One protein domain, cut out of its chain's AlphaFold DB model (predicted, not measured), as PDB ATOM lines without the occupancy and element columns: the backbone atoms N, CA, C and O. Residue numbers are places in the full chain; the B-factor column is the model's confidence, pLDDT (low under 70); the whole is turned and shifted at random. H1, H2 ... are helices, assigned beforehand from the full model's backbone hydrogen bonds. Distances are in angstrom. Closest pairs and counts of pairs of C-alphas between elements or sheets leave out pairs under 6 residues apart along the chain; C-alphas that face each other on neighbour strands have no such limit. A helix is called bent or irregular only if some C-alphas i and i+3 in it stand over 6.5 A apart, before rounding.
ATOM      1  N   SER A   2     129.386  73.786 168.854       34.84
ATOM      2  CA  SER A   2     130.315  74.742 168.234       34.84
ATOM      3  C   SER A   2     129.705  76.144 168.210       34.84
ATOM      4  O   SER A   2     128.722  76.372 167.511       34.84
ATOM      5  N   ASN A   3     130.289  77.065 168.981       40.41
ATOM      6  CA  ASN A   3     129.795  78.432 169.158       40.41
ATOM      7  C   ASN A   3     130.253  79.362 168.020       40.41
ATOM      8  O   ASN A   3     131.422  79.362 167.639       40.41
ATOM      9  N   PHE A   4     129.323  80.173 167.513       49.00
ATOM     10  CA  PHE A   4     129.564  81.280 166.581       49.00
ATOM     11  C   PHE A   4     130.255  82.429 167.307       49.00
ATOM     12  O   PHE A   4     129.879  82.747 168.432       49.00
ATOM     13  N   SER A   5     131.177  83.132 166.647       45.53
ATOM     14  CA  SER A   5     131.686  84.416 167.144       45.53
ATOM     15  C   SER A   5     130.814  85.581 166.655       45.53
ATOM     16  O   SER A   5     131.289  86.509 166.003       45.53
ATOM     17  N   CYS A   6     129.508  85.539 166.917       48.91
ATOM     18  CA  CYS A   6     128.680  86.740 166.829       48.91
ATOM     19  C   CYS A   6     128.156  87.006 168.239       48.91
ATOM     20  O   CYS A   6     127.537  86.129 168.828       48.91
ATOM     21  N   GLY A   7     128.455  88.175 168.817       46.53
ATOM     22  CA  GLY A   7     128.088  88.554 170.193       46.53
ATOM     23  C   GLY A   7     126.578  88.680 170.451       46.53
ATOM     24  O   GLY A   7     126.167  89.398 171.356       46.53
ATOM     25  N   HIS A   8     125.741  88.022 169.646       51.34
ATOM     26  CA  HIS A   8     124.308  87.899 169.848       51.34
ATOM     27  C   HIS A   8     123.991  86.517 170.420       51.34
ATOM     28  O   HIS A   8     124.420  85.487 169.905       51.34
ATOM     29  N   ASN A   9     123.181  86.502 171.473       48.41
ATOM     30  CA  ASN A   9     122.596  85.286 172.014       48.41
ATOM     31  C   ASN A   9     121.749  84.598 170.926       48.41
ATOM     32  O   ASN A   9     120.700  85.122 170.551       48.41
ATOM     33  N   LEU A  10     122.161  83.412 170.457       52.38
ATOM     34  CA  LEU A  10     121.413  82.546 169.524       52.38
ATOM     35  C   LEU A  10     120.160  81.929 170.188       52.38
ATOM     36  O   LEU A  10     119.912  80.733 170.099       52.38
ATOM     37  N   ARG A  11     119.355  82.736 170.888       49.38
ATOM     38  CA  ARG A  11     118.107  82.296 171.540       49.38
ATOM     39  C   ARG A  11     116.994  81.977 170.533       49.38
ATOM     40  O   ARG A  11     115.985  81.386 170.898       49.38
ATOM     41  N   SER A  12     117.177  82.351 169.267       52.88
ATOM     42  CA  SER A  12     116.306  81.964 168.161       52.88
ATOM     43  C   SER A  12     116.606  80.523 167.725       52.88
ATOM     44  O   SER A  12     117.739  80.210 167.353       52.88
ATOM     45  N   ARG A  13     115.580  79.652 167.707       55.53
ATOM     46  CA  ARG A  13     115.673  78.280 167.154       55.53
ATOM     47  C   ARG A  13     116.203  78.277 165.708       55.53
ATOM     48  O   ARG A  13     116.889  77.342 165.315       55.53
ATOM     49  N   VAL A  14     115.958  79.343 164.939       57.72
ATOM     50  CA  VAL A  14     116.501  79.528 163.579       57.72
ATOM     51  C   VAL A  14     118.006  79.743 163.610       57.72
ATOM     52  O   VAL A  14     118.724  79.095 162.857       57.72
ATOM     53  N   GLY A  15     118.503  80.596 164.509       56.88
ATOM     54  CA  GLY A  15     119.939  80.833 164.667       56.88
ATOM     55  C   GLY A  15     120.709  79.546 164.978       56.88
ATOM     56  O   GLY A  15     121.784  79.331 164.426       56.88
ATOM     57  N   ALA A  16     120.123  78.660 165.788       60.09
ATOM     58  CA  ALA A  16     120.700  77.358 166.117       60.09
ATOM     59  C   ALA A  16     120.693  76.356 164.947       60.09
ATOM     60  O   ALA A  16     121.604  75.543 164.857       60.09
ATOM     61  N   ASN A  17     119.714  76.409 164.039       59.94
ATOM     62  CA  ASN A  17     119.653  75.500 162.884       59.94
ATOM     63  C   ASN A  17     120.515  75.985 161.713       59.94
ATOM     64  O   ASN A  17     121.160  75.195 161.033       59.94
ATOM     65  N   LEU A  18     120.569  77.299 161.502       60.03
ATOM     66  CA  LEU A  18     121.369  77.911 160.442       60.03
ATOM     67  C   LEU A  18     122.851  78.034 160.776       60.03
ATOM     68  O   LEU A  18     123.673  78.180 159.876       60.03
ATOM     69  N   ALA A  19     123.185  77.952 162.060       57.41
ATOM     70  CA  ALA A  19     124.538  77.737 162.528       57.41
ATOM     71  C   ALA A  19     125.265  76.659 161.700       57.41
ATOM     72  O   ALA A  19     126.345  76.889 161.166       57.41
ATOM     73  N   TYR A  20     124.637  75.500 161.514       56.62
ATOM     74  CA  TYR A  20     125.256  74.361 160.832       56.62
ATOM     75  C   TYR A  20     125.500  74.576 159.329       56.62
ATOM     76  O   TYR A  20     126.253  73.826 158.724       56.62
ATOM     77  N   ILE A  21     124.908  75.615 158.735       58.75
ATOM     78  CA  ILE A  21     125.013  75.932 157.301       58.75
ATOM     79  C   ILE A  21     126.256  76.785 157.012       58.75
ATOM     80  O   ILE A  21     126.775  76.811 155.893       58.75
ATOM     81  N   ALA A  22     126.783  77.478 158.024       56.19
ATOM     82  CA  ALA A  22     128.048  78.181 157.905       56.19
ATOM     83  C   ALA A  22     129.201  77.163 157.889       56.19
ATOM     84  O   ALA A  22     129.679  76.725 158.932       56.19
ATOM     85  N   GLN A  23     129.690  76.834 156.690       51.53
ATOM     86  CA  GLN A  23     130.843  75.939 156.488       51.53
ATOM     87  C   GLN A  23     132.122  76.399 157.217       51.53
ATOM     88  O   GLN A  23     133.025  75.605 157.453       51.53
ATOM     89  N   ASP A  24     132.204  77.684 157.577       56.81
ATOM     90  CA  ASP A  24     133.328  78.274 158.298       56.81
ATOM     91  C   ASP A  24     132.829  78.943 159.584       56.81
ATOM     92  O   ASP A  24     131.998  79.853 159.553       56.81
ATOM     93  N   LYS A  25     133.377  78.502 160.721       56.00
ATOM     94  CA  LYS A  25     133.041  78.958 162.081       56.00
ATOM     95  C   LYS A  25     133.373  80.436 162.330       56.00
ATOM     96  O   LYS A  25     132.925  80.993 163.329       56.00
ATOM     97  N   ARG A  26     134.147  81.070 161.440       57.09
ATOM     98  CA  ARG A  26     134.455  82.509 161.459       57.09
ATOM     99  C   ARG A  26     133.407  83.355 160.732       57.09
ATOM    100  O   ARG A  26     133.459  84.582 160.812       57.09
ATOM    101  N   LYS A  27     132.471  82.737 160.002       58.56
ATOM    102  CA  LYS A  27     131.461  83.473 159.236       58.56
ATOM    103  C   LYS A  27     130.373  84.054 160.151       58.56
ATOM    104  O   LYS A  27     130.001  83.439 161.153       58.56
ATOM    105  N   PRO A  28     129.850  85.243 159.808       62.38
ATOM    106  CA  PRO A  28     128.799  85.895 160.576       62.38
ATOM    107  C   PRO A  28     127.548  85.016 160.659       62.38
ATOM    108  O   PRO A  28     127.166  84.375 159.684       62.38
ATOM    109  N   CYS A  29     126.893  85.029 161.821       70.25
ATOM    110  CA  CYS A  29     125.618  84.349 162.027       70.25
ATOM    111  C   CYS A  29     124.527  84.915 161.088       70.25
ATOM    112  O   CYS A  29     124.658  86.047 160.611       70.25
ATOM    113  N   PRO A  30     123.423  84.191 160.846       70.12
ATOM    114  CA  PRO A  30     122.357  84.611 159.926       70.12
ATOM    115  C   PRO A  30     121.781  85.999 160.225       70.12
ATOM    116  O   PRO A  30     121.483  86.772 159.315       70.12
ATOM    117  N   ASP A  31     121.682  86.366 161.501       73.50
ATOM    118  CA  ASP A  31     121.240  87.700 161.919       73.50
ATOM    119  C   ASP A  31     122.189  88.800 161.442       73.50
ATOM    120  O   ASP A  31     121.744  89.887 161.079       73.50
ATOM    121  N   CYS A  32     123.491  88.511 161.415       76.31
ATOM    122  CA  CYS A  32     124.520  89.396 160.883       76.31
ATOM    123  C   CYS A  32     124.560  89.361 159.349       76.31
ATOM    124  O   CYS A  32     124.694  90.411 158.726       76.31
ATOM    125  N   GLN A  33     124.389  88.191 158.726       78.75
ATOM    126  CA  GLN A  33     124.325  88.061 157.265       78.75
ATOM    127  C   GLN A  33     123.119  88.804 156.685       78.75
ATOM    128  O   GLN A  33     123.230  89.439 155.643       78.75
ATOM    129  N   THR A  34     121.990  88.826 157.395       85.56
ATOM    130  CA  THR A  34     120.785  89.553 156.971       85.56
ATOM    131  C   THR A  34     120.842  91.072 157.194       85.56
ATOM    132  O   THR A  34     119.864  91.765 156.909       85.56
ATOM    133  N   ARG A  35     121.968  91.629 157.675       86.38
ATOM    134  CA  ARG A  35     122.166  93.091 157.813       86.38
ATOM    135  C   ARG A  35     122.567  93.788 156.516       86.38
ATOM    136  O   ARG A  35     122.468  95.005 156.438       86.38
ATOM    137  N   THR A  36     123.060  93.046 155.529       90.75
ATOM    138  CA  THR A  36     123.508  93.604 154.245       90.75
ATOM    139  C   THR A  36     122.931  92.792 153.100       90.75
ATOM    140  O   THR A  36     122.720  91.585 153.238       90.75
ATOM    141  N   ALA A  37     122.707  93.431 151.955       91.88
ATOM    142  CA  ALA A  37     122.187  92.749 150.776       91.88
ATOM    143  C   ALA A  37     123.112  91.614 150.296       91.88
ATOM    144  O   ALA A  37     122.666  90.483 150.095       91.88
ATOM    145  N   ALA A  38     124.422  91.877 150.248       90.88
ATOM    146  CA  ALA A  38     125.431  90.882 149.892       90.88
ATOM    147  C   ALA A  38     125.438  89.673 150.849       90.88
ATOM    148  O   ALA A  38     125.599  88.526 150.419       90.88
ATOM    149  N   GLY A  39     125.230  89.914 152.148       89.00
ATOM    150  CA  GLY A  39     125.122  88.850 153.142       89.00
ATOM    151  C   GLY A  39     123.872  87.988 152.949       89.00
ATOM    152  O   GLY A  39     123.974  86.763 153.013       89.00
ATOM    153  N   VAL A  40     122.723  88.596 152.625       91.50
ATOM    154  CA  VAL A  40     121.485  87.868 152.286       91.50
ATOM    155  C   VAL A  40     121.674  87.001 151.044       91.50
ATOM    156  O   VAL A  40     121.352  85.816 151.082       91.50
ATOM    157  N   LEU A  41     122.243  87.549 149.967       92.19
ATOM    158  CA  LEU A  41     122.523  86.790 148.744       92.19
ATOM    159  C   LEU A  41     123.450  85.602 149.011       92.19
ATOM    160  O   LEU A  41     123.201  84.494 148.538       92.19
ATOM    161  N   THR A  42     124.504  85.818 149.800       88.69
ATOM    162  CA  THR A  42     125.436  84.752 150.190       88.69
ATOM    163  C   THR A  42     124.720  83.657 150.977       88.69
ATOM    164  O   THR A  42     124.915  82.474 150.692       88.69
ATOM    165  N   LEU A  43     123.865  84.033 151.932       86.31
ATOM    166  CA  LEU A  43     123.076  83.088 152.717       86.31
ATOM    167  C   LEU A  43     122.148  82.266 151.813       86.31
ATOM    168  O   LEU A  43     122.230  81.043 151.832       86.31
ATOM    169  N   LEU A  44     121.342  82.913 150.967       89.88
ATOM    170  CA  LEU A  44     120.406  82.241 150.054       89.88
ATOM    171  C   LEU A  44     121.116  81.271 149.095       89.88
ATOM    172  O   LEU A  44     120.702  80.124 148.954       89.88
ATOM    173  N   ARG A  45     122.244  81.681 148.505       87.75
ATOM    174  CA  ARG A  45     123.061  80.801 147.645       87.75
ATOM    175  C   ARG A  45     123.641  79.612 148.408       87.75
ATOM    176  O   ARG A  45     123.779  78.532 147.842       87.75
ATOM    177  N   THR A  46     124.001  79.804 149.676       83.56
ATOM    178  CA  THR A  46     124.499  78.713 150.523       83.56
ATOM    179  C   THR A  46     123.377  77.728 150.839       83.56
ATOM    180  O   THR A  46     123.597  76.525 150.750       83.56
ATOM    181  N   LEU A  47     122.162  78.218 151.117       82.38
ATOM    182  CA  LEU A  47     120.991  77.370 151.366       82.38
ATOM    183  C   LEU A  47     120.673  76.448 150.187       82.38
ATOM    184  O   LEU A  47     120.421  75.267 150.400       82.38
ATOM    185  N   GLN A  48     120.758  76.958 148.959       83.00
ATOM    186  CA  GLN A  48     120.514  76.176 147.739       83.00
ATOM    187  C   GLN A  48     121.559  75.073 147.501       83.00
ATOM    188  O   GLN A  48     121.270  74.061 146.865       83.00
ATOM    189  N   LYS A  49     122.792  75.263 147.986       81.00
ATOM    190  CA  LYS A  49     123.919  74.347 147.737       81.00
ATOM    191  C   LYS A  49     124.214  73.398 148.899       81.00
ATOM    192  O   LYS A  49     124.848  72.370 148.680       81.00
ATOM    193  N   SER A  50     123.801  73.742 150.117       73.69
ATOM    194  CA  SER A  50     124.116  72.990 151.335       73.69
ATOM    195  C   SER A  50     123.454  71.610 151.332       73.69
ATOM    196  O   SER A  50     122.244  71.475 151.143       73.69
ATOM    197  N   TRP A  51     124.264  70.575 151.572       66.56
ATOM    198  CA  TRP A  51     123.787  69.201 151.737       66.56
ATOM    199  C   TRP A  51     122.870  69.080 152.957       66.56
ATOM    200  O   TRP A  51     121.822  68.444 152.890       66.56
ATOM    201  N   GLU A  52     123.217  69.775 154.038       68.25
ATOM    202  CA  GLU A  52     122.463  69.820 155.286       68.25
ATOM    203  C   GLU A  52     121.022  70.282 155.044       68.25
ATOM    204  O   GLU A  52     120.087  69.682 155.573       68.25
ATOM    205  N   MET A  53     120.825  71.276 154.171       71.56
ATOM    206  CA  MET A  53     119.491  71.746 153.782       71.56
ATOM    207  C   MET A  53     118.702  70.727 152.964       71.56
ATOM    208  O   MET A  53     117.495  70.595 153.172       71.56
ATOM    209  N   LYS A  54     119.365  69.959 152.092       68.94
ATOM    210  CA  LYS A  54     118.722  68.849 151.370       68.94
ATOM    211  C   LYS A  54     118.262  67.753 152.333       68.94
ATOM    212  O   LYS A  54     117.176  67.209 152.159       68.94
ATOM    213  N   THR A  55     119.048  67.486 153.377       68.88
ATOM    214  CA  THR A  55     118.753  66.462 154.394       68.88
ATOM    215  C   THR A  55     117.861  66.931 155.544       68.88
ATOM    216  O   THR A  55     117.390  66.102 156.319       68.88
ATOM    217  N   LEU A  56     117.612  68.238 155.681       72.38
ATOM    218  CA  LEU A  56     116.786  68.792 156.752       72.38
ATOM    219  C   LEU A  56     115.329  68.356 156.558       72.38
ATOM    220  O   LEU A  56     114.614  68.974 155.778       72.38
ATOM    221  N   SER A  57     114.887  67.301 157.239       70.62
ATOM    222  CA  SER A  57     113.561  66.696 157.034       70.62
ATOM    223  C   SER A  57     112.396  67.516 157.602       70.62
ATOM    224  O   SER A  57     111.254  67.326 157.190       70.62
ATOM    225  N   ASP A  58     112.659  68.436 158.534       82.81
ATOM    226  CA  ASP A  58     111.610  69.225 159.179       82.81
ATOM    227  C   ASP A  58     111.154  70.398 158.295       82.81
ATOM    228  O   ASP A  58     111.801  71.450 158.188       82.81
ATOM    229  N   ASN A  59     109.980  70.218 157.692       82.94
ATOM    230  CA  ASN A  59     109.324  71.208 156.846       82.94
ATOM    231  C   ASN A  59     109.023  72.526 157.584       82.94
ATOM    232  O   ASN A  59     109.082  73.590 156.961       82.94
ATOM    233  N   ASN A  60     108.749  72.511 158.893       84.25
ATOM    234  CA  ASN A  60     108.462  73.734 159.651       84.25
ATOM    235  C   ASN A  60     109.711  74.602 159.797       84.25
ATOM    236  O   ASN A  60     109.631  75.828 159.707       84.25
ATOM    237  N   ILE A  61     110.878  73.976 159.975       82.19
ATOM    238  CA  ILE A  61     112.152  74.699 160.030       82.19
ATOM    239  C   ILE A  61     112.433  75.362 158.677       82.19
ATOM    240  O   ILE A  61     112.799  76.539 158.645       82.19
ATOM    241  N   ARG A  62     112.203  74.650 157.562       83.75
ATOM    242  CA  ARG A  62     112.359  75.200 156.202       83.75
ATOM    243  C   ARG A  62     111.459  76.414 155.969       83.75
ATOM    244  O   ARG A  62     111.949  77.459 155.540       83.75
ATOM    245  N   GLN A  63     110.176  76.310 156.318       87.38
ATOM    246  CA  GLN A  63     109.217  77.414 156.209       87.38
ATOM    247  C   GLN A  63     109.608  78.604 157.073       87.38
ATOM    248  O   GLN A  63     109.629  79.741 156.592       87.38
ATOM    249  N   HIS A  64     109.951  78.358 158.334       86.06
ATOM    250  CA  HIS A  64     110.329  79.429 159.239       86.06
ATOM    251  C   HIS A  64     111.593  80.151 158.755       86.06
ATOM    252  O   HIS A  64     111.648  81.378 158.816       86.06
ATOM    253  N   LEU A  65     112.560  79.421 158.193       84.94
ATOM    254  CA  LEU A  65     113.781  79.986 157.630       84.94
ATOM    255  C   LEU A  65     113.516  80.957 156.477       84.94
ATOM    256  O   LEU A  65     113.922  82.119 156.539       84.94
ATOM    257  N   VAL A  66     112.862  80.490 155.413       89.19
ATOM    258  CA  VAL A  66     112.648  81.331 154.224       89.19
ATOM    259  C   VAL A  66     111.757  82.528 154.548       89.19
ATOM    260  O   VAL A  66     111.991  83.616 154.021       89.19
ATOM    261  N   THR A  67     110.807  82.360 155.475       90.56
ATOM    262  CA  THR A  67     109.965  83.451 155.990       90.56
ATOM    263  C   THR A  67     110.783  84.456 156.798       90.56
ATOM    264  O   THR A  67     110.615  85.661 156.628       90.56
ATOM    265  N   TYR A  68     111.696  83.984 157.653       89.31
ATOM    266  CA  TYR A  68     112.576  84.843 158.442       89.31
ATOM    267  C   TYR A  68     113.496  85.677 157.548       89.31
ATOM    268  O   TYR A  68     113.565  86.893 157.700       89.31
ATOM    269  N   ILE A  69     114.169  85.049 156.579       91.44
ATOM    270  CA  ILE A  69     115.047  85.765 155.645       91.44
ATOM    271  C   ILE A  69     114.250  86.813 154.864       91.44
ATOM    272  O   ILE A  69     114.705  87.955 154.766       91.44
ATOM    273  N   PHE A  70     113.055  86.449 154.376       94.81
ATOM    274  CA  PHE A  70     112.150  87.372 153.691       94.81
ATOM    275  C   PHE A  70     111.843  88.604 154.537       94.81
ATOM    276  O   PHE A  70     112.104  89.727 154.108       94.81
ATOM    277  N   ASP A  71     111.373  88.393 155.768       93.00
ATOM    278  CA  ASP A  71     111.028  89.462 156.704       93.00
ATOM    279  C   ASP A  71     112.189  90.445 156.928       93.00
ATOM    280  O   ASP A  71     112.009  91.666 156.950       93.00
ATOM    281  N   ARG A  72     113.411  89.916 157.041       91.31
ATOM    282  CA  ARG A  72     114.614  90.714 157.293       91.31
ATOM    283  C   ARG A  72     114.989  91.604 156.115       91.31
ATOM    284  O   ARG A  72     115.241  92.793 156.330       91.31
ATOM    285  N   PHE A  73     115.049  91.074 154.890       93.50
ATOM    286  CA  PHE A  73     115.443  91.904 153.745       93.50
ATOM    287  C   PHE A  73     114.305  92.822 153.291       93.50
ATOM    288  O   PHE A  73     114.558  93.974 152.938       93.50
ATOM    289  N   ILE A  74     113.046  92.371 153.358       95.19
ATOM    290  CA  ILE A  74     111.911  93.169 152.881       95.19
ATOM    291  C   ILE A  74     111.667  94.395 153.765       95.19
ATOM    292  O   ILE A  74     111.312  95.470 153.271       95.19
ATOM    293  N   SER A  75     111.943  94.278 155.067       92.62
ATOM    294  CA  SER A  75     111.906  95.403 156.010       92.62
ATOM    295  C   SER A  75     112.974  96.456 155.700       92.62
ATOM    296  O   SER A  75     112.784  97.636 155.982       92.62
ATOM    297  N   GLN A  76     114.072  96.055 155.055       93.31
ATOM    298  CA  GLN A  76     115.196  96.920 154.687       93.31
ATOM    299  C   GLN A  76     115.187  97.326 153.207       93.31
ATOM    300  O   GLN A  76     116.104  98.013 152.767       93.31
ATOM    301  N   ARG A  77     114.147  96.977 152.436       93.00
ATOM    302  CA  ARG A  77     114.074  97.159 150.968       93.00
ATOM    303  C   ARG A  77     114.349  98.578 150.453       93.00
ATOM    304  O   ARG A  77     114.734  98.752 149.305       93.00
ATOM    305  N   LYS A  78     114.137  99.604 151.283       92.00
ATOM    306  CA  LYS A  78     114.385 101.015 150.933       92.00
ATOM    307  C   LYS A  78     115.793 101.501 151.314       92.00
ATOM    308  O   LYS A  78     116.153 102.622 150.967       92.00
ATOM    309  N   SER A  79     116.572 100.688 152.028       92.12
ATOM    310  CA  SER A  79     117.900 101.044 152.529       92.12
ATOM    311  C   SER A  79     118.936 101.064 151.406       92.12
ATOM    312  O   SER A  79     119.150 100.062 150.723       92.12
ATOM    313  N   THR A  80     119.606 102.203 151.245       89.38
ATOM    314  CA  THR A  80     120.737 102.385 150.324       89.38
ATOM    315  C   THR A  80     122.077 102.076 150.986       89.38
ATOM    316  O   THR A  80     122.960 101.539 150.326       89.38
ATOM    317  N   SER A  81     122.227 102.363 152.283       88.62
ATOM    318  CA  SER A  81     123.482 102.175 153.029       88.62
ATOM    319  C   SER A  81     123.885 100.708 153.170       88.62
ATOM    320  O   SER A  81     125.069 100.394 153.213       88.62
ATOM    321  N   ALA A  82     122.907  99.801 153.197       85.94
ATOM    322  CA  ALA A  82     123.127  98.356 153.262       85.94
ATOM    323  C   ALA A  82     122.971  97.646 151.897       85.94
ATOM    324  O   ALA A  82     122.980  96.414 151.843       85.94
ATOM    325  N   GLY A  83     122.810  98.408 150.804       91.00
ATOM    326  CA  GLY A  83     122.719  97.902 149.426       91.00
ATOM    327  C   GLY A  83     121.389  97.243 149.035       91.00
ATOM    328  O   GLY A  83     121.263  96.747 147.918       91.00
ATOM    329  N   PHE A  84     120.389  97.219 149.925       94.25
ATOM    330  CA  PHE A  84     119.121  96.519 149.685       94.25
ATOM    331  C   PHE A  84     118.312  97.126 148.547       94.25
ATOM    332  O   PHE A  84     117.745  96.376 147.765       94.25
ATOM    333  N   LYS A  85     118.278  98.457 148.421       93.75
ATOM    334  CA  LYS A  85     117.545  99.119 147.335       93.75
ATOM    335  C   LYS A  85     118.102  98.734 145.959       93.75
ATOM    336  O   LYS A  85     117.332  98.547 145.028       93.75
ATOM    337  N   GLN A  86     119.424  98.624 145.837       94.62
ATOM    338  CA  GLN A  86     120.114  98.334 144.578       94.62
ATOM    339  C   GLN A  86     120.058  96.850 144.199       94.62
ATOM    340  O   GLN A  86     120.046  96.528 143.019       94.62
ATOM    341  N   GLN A  87     120.027  95.953 145.187       95.38
ATOM    342  CA  GLN A  87     120.070  94.501 144.975       95.38
ATOM    343  C   GLN A  87     118.721  93.811 145.226       95.38
ATOM    344  O   GLN A  87     118.669  92.586 145.294       95.38
ATOM    345  N   LEU A  88     117.629  94.567 145.396       95.19
ATOM    346  CA  LEU A  88     116.337  94.013 145.810       95.19
ATOM    347  C   LEU A  88     115.846  92.917 144.860       95.19
ATOM    348  O   LEU A  88     115.442  91.854 145.325       95.19
ATOM    349  N   ASP A  89     115.922  93.154 143.552       95.31
ATOM    350  CA  ASP A  89     115.450  92.202 142.541       95.31
ATOM    351  C   ASP A  89     116.300  90.926 142.518       95.31
ATOM    352  O   ASP A  89     115.772  89.817 142.413       95.31
ATOM    353  N   GLU A  90     117.617  91.060 142.698       96.44
ATOM    354  CA  GLU A  90     118.525  89.917 142.798       96.44
ATOM    355  C   GLU A  90     118.236  89.092 144.061       96.44
ATOM    356  O   GLU A  90     118.145  87.863 143.998       96.44
ATOM    357  N   ILE A  91     118.029  89.763 145.200       96.81
ATOM    358  CA  ILE A  91     117.667  89.123 146.471       96.81
ATOM    359  C   ILE A  91     116.332  88.397 146.340       96.81
ATOM    360  O   ILE A  91     116.231  87.240 146.743       96.81
ATOM    361  N   LEU A  92     115.321  89.045 145.758       96.75
ATOM    362  CA  LEU A  92     114.008  88.450 145.531       96.75
ATOM    363  C   LEU A  92     114.092  87.236 144.608       96.75
ATOM    364  O   LEU A  92     113.454  86.226 144.892       96.75
ATOM    365  N   SER A  93     114.902  87.292 143.549       95.81
ATOM    366  CA  SER A  93     115.091  86.150 142.651       95.81
ATOM    367  C   SER A  93     115.785  84.977 143.354       95.81
ATOM    368  O   SER A  93     115.319  83.839 143.261       95.81
ATOM    369  N   ALA A  94     116.853  85.240 144.115       95.62
ATOM    370  CA  ALA A  94     117.545  84.215 144.899       95.62
ATOM    371  C   ALA A  94     116.644  83.626 146.000       95.62
ATOM    372  O   ALA A  94     116.672  82.421 146.273       95.62
ATOM    373  N   TRP A  95     115.817  84.466 146.622       96.44
ATOM    374  CA  TRP A  95     114.846  84.038 147.617       96.44
ATOM    375  C   TRP A  95     113.748  83.182 146.985       96.44
ATOM    376  O   TRP A  95     113.474  82.108 147.507       96.44
ATOM    377  N   GLY A  96     113.192  83.592 145.840       96.75
ATOM    378  CA  GLY A  96     112.164  82.842 145.113       96.75
ATOM    379  C   GLY A  96     112.622  81.428 144.758       96.75
ATOM    380  O   GLY A  96     111.893  80.471 145.004       96.75
ATOM    381  N   MET A  97     113.869  81.284 144.294       95.06
ATOM    382  CA  MET A  97     114.480  79.978 144.013       95.06
ATOM    383  C   MET A  97     114.615  79.109 145.265       95.06
ATOM    384  O   MET A  97     114.252  77.936 145.259       95.06
ATOM    385  N   SER A  98     115.068  79.701 146.371       92.62
ATOM    386  CA  SER A  98     115.161  78.985 147.650       92.62
ATOM    387  C   SER A  98     113.778  78.563 148.157       92.62
ATOM    388  O   SER A  98     113.604  77.460 148.659       92.62
ATOM    389  N   CYS A  99     112.781  79.434 148.006       93.69
ATOM    390  CA  CYS A  99     111.410  79.206 148.439       93.69
ATOM    391  C   CYS A  99     110.758  78.052 147.663       93.69
ATOM    392  O   CYS A  99     110.211  77.148 148.288       93.69
ATOM    393  N   TYR A 100     110.899  78.034 146.331       93.56
ATOM    394  CA  TYR A 100     110.382  76.963 145.471       93.56
ATOM    395  C   TYR A 100     110.958  75.586 145.833       93.56
ATOM    396  O   TYR A 100     110.219  74.614 145.935       93.56
ATOM    397  N   GLN A 101     112.266  75.504 146.092       89.00
ATOM    398  CA  GLN A 101     112.931  74.233 146.403       89.00
ATOM    399  C   GLN A 101     112.668  73.739 147.833       89.00
ATOM    400  O   GLN A 101     112.761  72.544 148.114       89.00
ATOM    401  N   MET A 102     112.394  74.656 148.764       88.12
ATOM    402  CA  MET A 102     112.299  74.327 150.184       88.12
ATOM    403  C   MET A 102     110.872  74.145 150.691       88.12
ATOM    404  O   MET A 102     110.694  73.446 151.692       88.12
ATOM    405  N   LEU A 103     109.890  74.804 150.071       91.06
ATOM    406  CA  LEU A 103     108.504  74.801 150.526       91.06
ATOM    407  C   LEU A 103     107.621  73.971 149.610       91.06
ATOM    408  O   LEU A 103     107.689  74.068 148.391       91.06
ATOM    409  N   ASN A 104     106.726  73.199 150.218       91.38
ATOM    410  CA  ASN A 104     105.649  72.548 149.480       91.38
ATOM    411  C   ASN A 104     104.480  73.524 149.210       91.38
ATOM    412  O   ASN A 104     104.446  74.648 149.723       91.38
TER     413      ASN A 104
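This is residues 2 to 104 of the 213 residues of an uncharacterized protein of Daldinia sp. EC12 (UniProt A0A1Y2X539). Three helices, H6, H5 and H3, run side by side in an up-and-down bundle, their centres making a triangle, and H6 has a kink. On the side away from H6, the short helix H2 packs on H3 and H1 lies crosswise to the bundle, while the short H4 sits near the end where H3 stops and H5 starts. The printed part has 103 residues with six named helices, H1 to H6 in order along the chain, and no named strand; the class is all helix. It is compact, with a radius of gyration of the C-alphas of 13.0 A and spans of 34 by 34 by 21 A.

Find C-alpha 84 at (119.121, 96.519, 149.685); from there H6, residues 84 to 102, runs 23.2 A to C-alpha 102 at (112.299, 74.327, 150.184). H6 has a kink of 40 degrees near residue 91 and is irregular, with C-alphas 86 and 89 8.0 A apart. H5 is residues 59 to 75, 24.3 A long, and H3 is residues 37 to 49, 18.7 A long. Look for H1 at residues 13 to 21, starting at C-alpha 13 at (115.673, 78.280, 167.154) and 13.8 A long. H2 is residues 30 to 33, 4.8 A, and H4 is residues 51 to 55, 6.3 A.

Begin with the bundle of H3, H5 and H6, up and down, each running against the one before it in the chain. H6 touches H3, the same way at a shallow tilt of 17 degrees; the closest C-alphas, Ala 37 and Phe 84, are 5.0 A apart. H5 and H6 form a helical hairpin: they touch, opposite ways at a shallow tilt of 10 degrees, closest at the C-alphas of Arg 62 and Met 102, 6.1 A. H3 and H5 only just touch, with 3 pairs of C-alphas within 8 A, the closest Val 40 and Phe 73 at 7.4 A. Moving outward, H2 touches residues 39 to 43 of H3, closest at the C-alphas of Gln 33 and Gly 39, 4.3 A. H1 touches H2, closest at the C-alphas of Gly 15 and Pro 30, 6.5 A. H1 is apart from H6. In the backbone, every O i to N i+4 pair is within hydrogen-bond range in H3, H4 and H5, against 3 of 5 in H1 and 13 of 15 in H6; H2 is too short for such a pair.

The two farthest C-alphas, those of Ser 57 and Ser 81, are 37.1 A apart. The printed part has no cut, and no link is long. Confidence is low, with pLDDT under 70, at residues 2 to 28, 51 to 52 and 54 to 55.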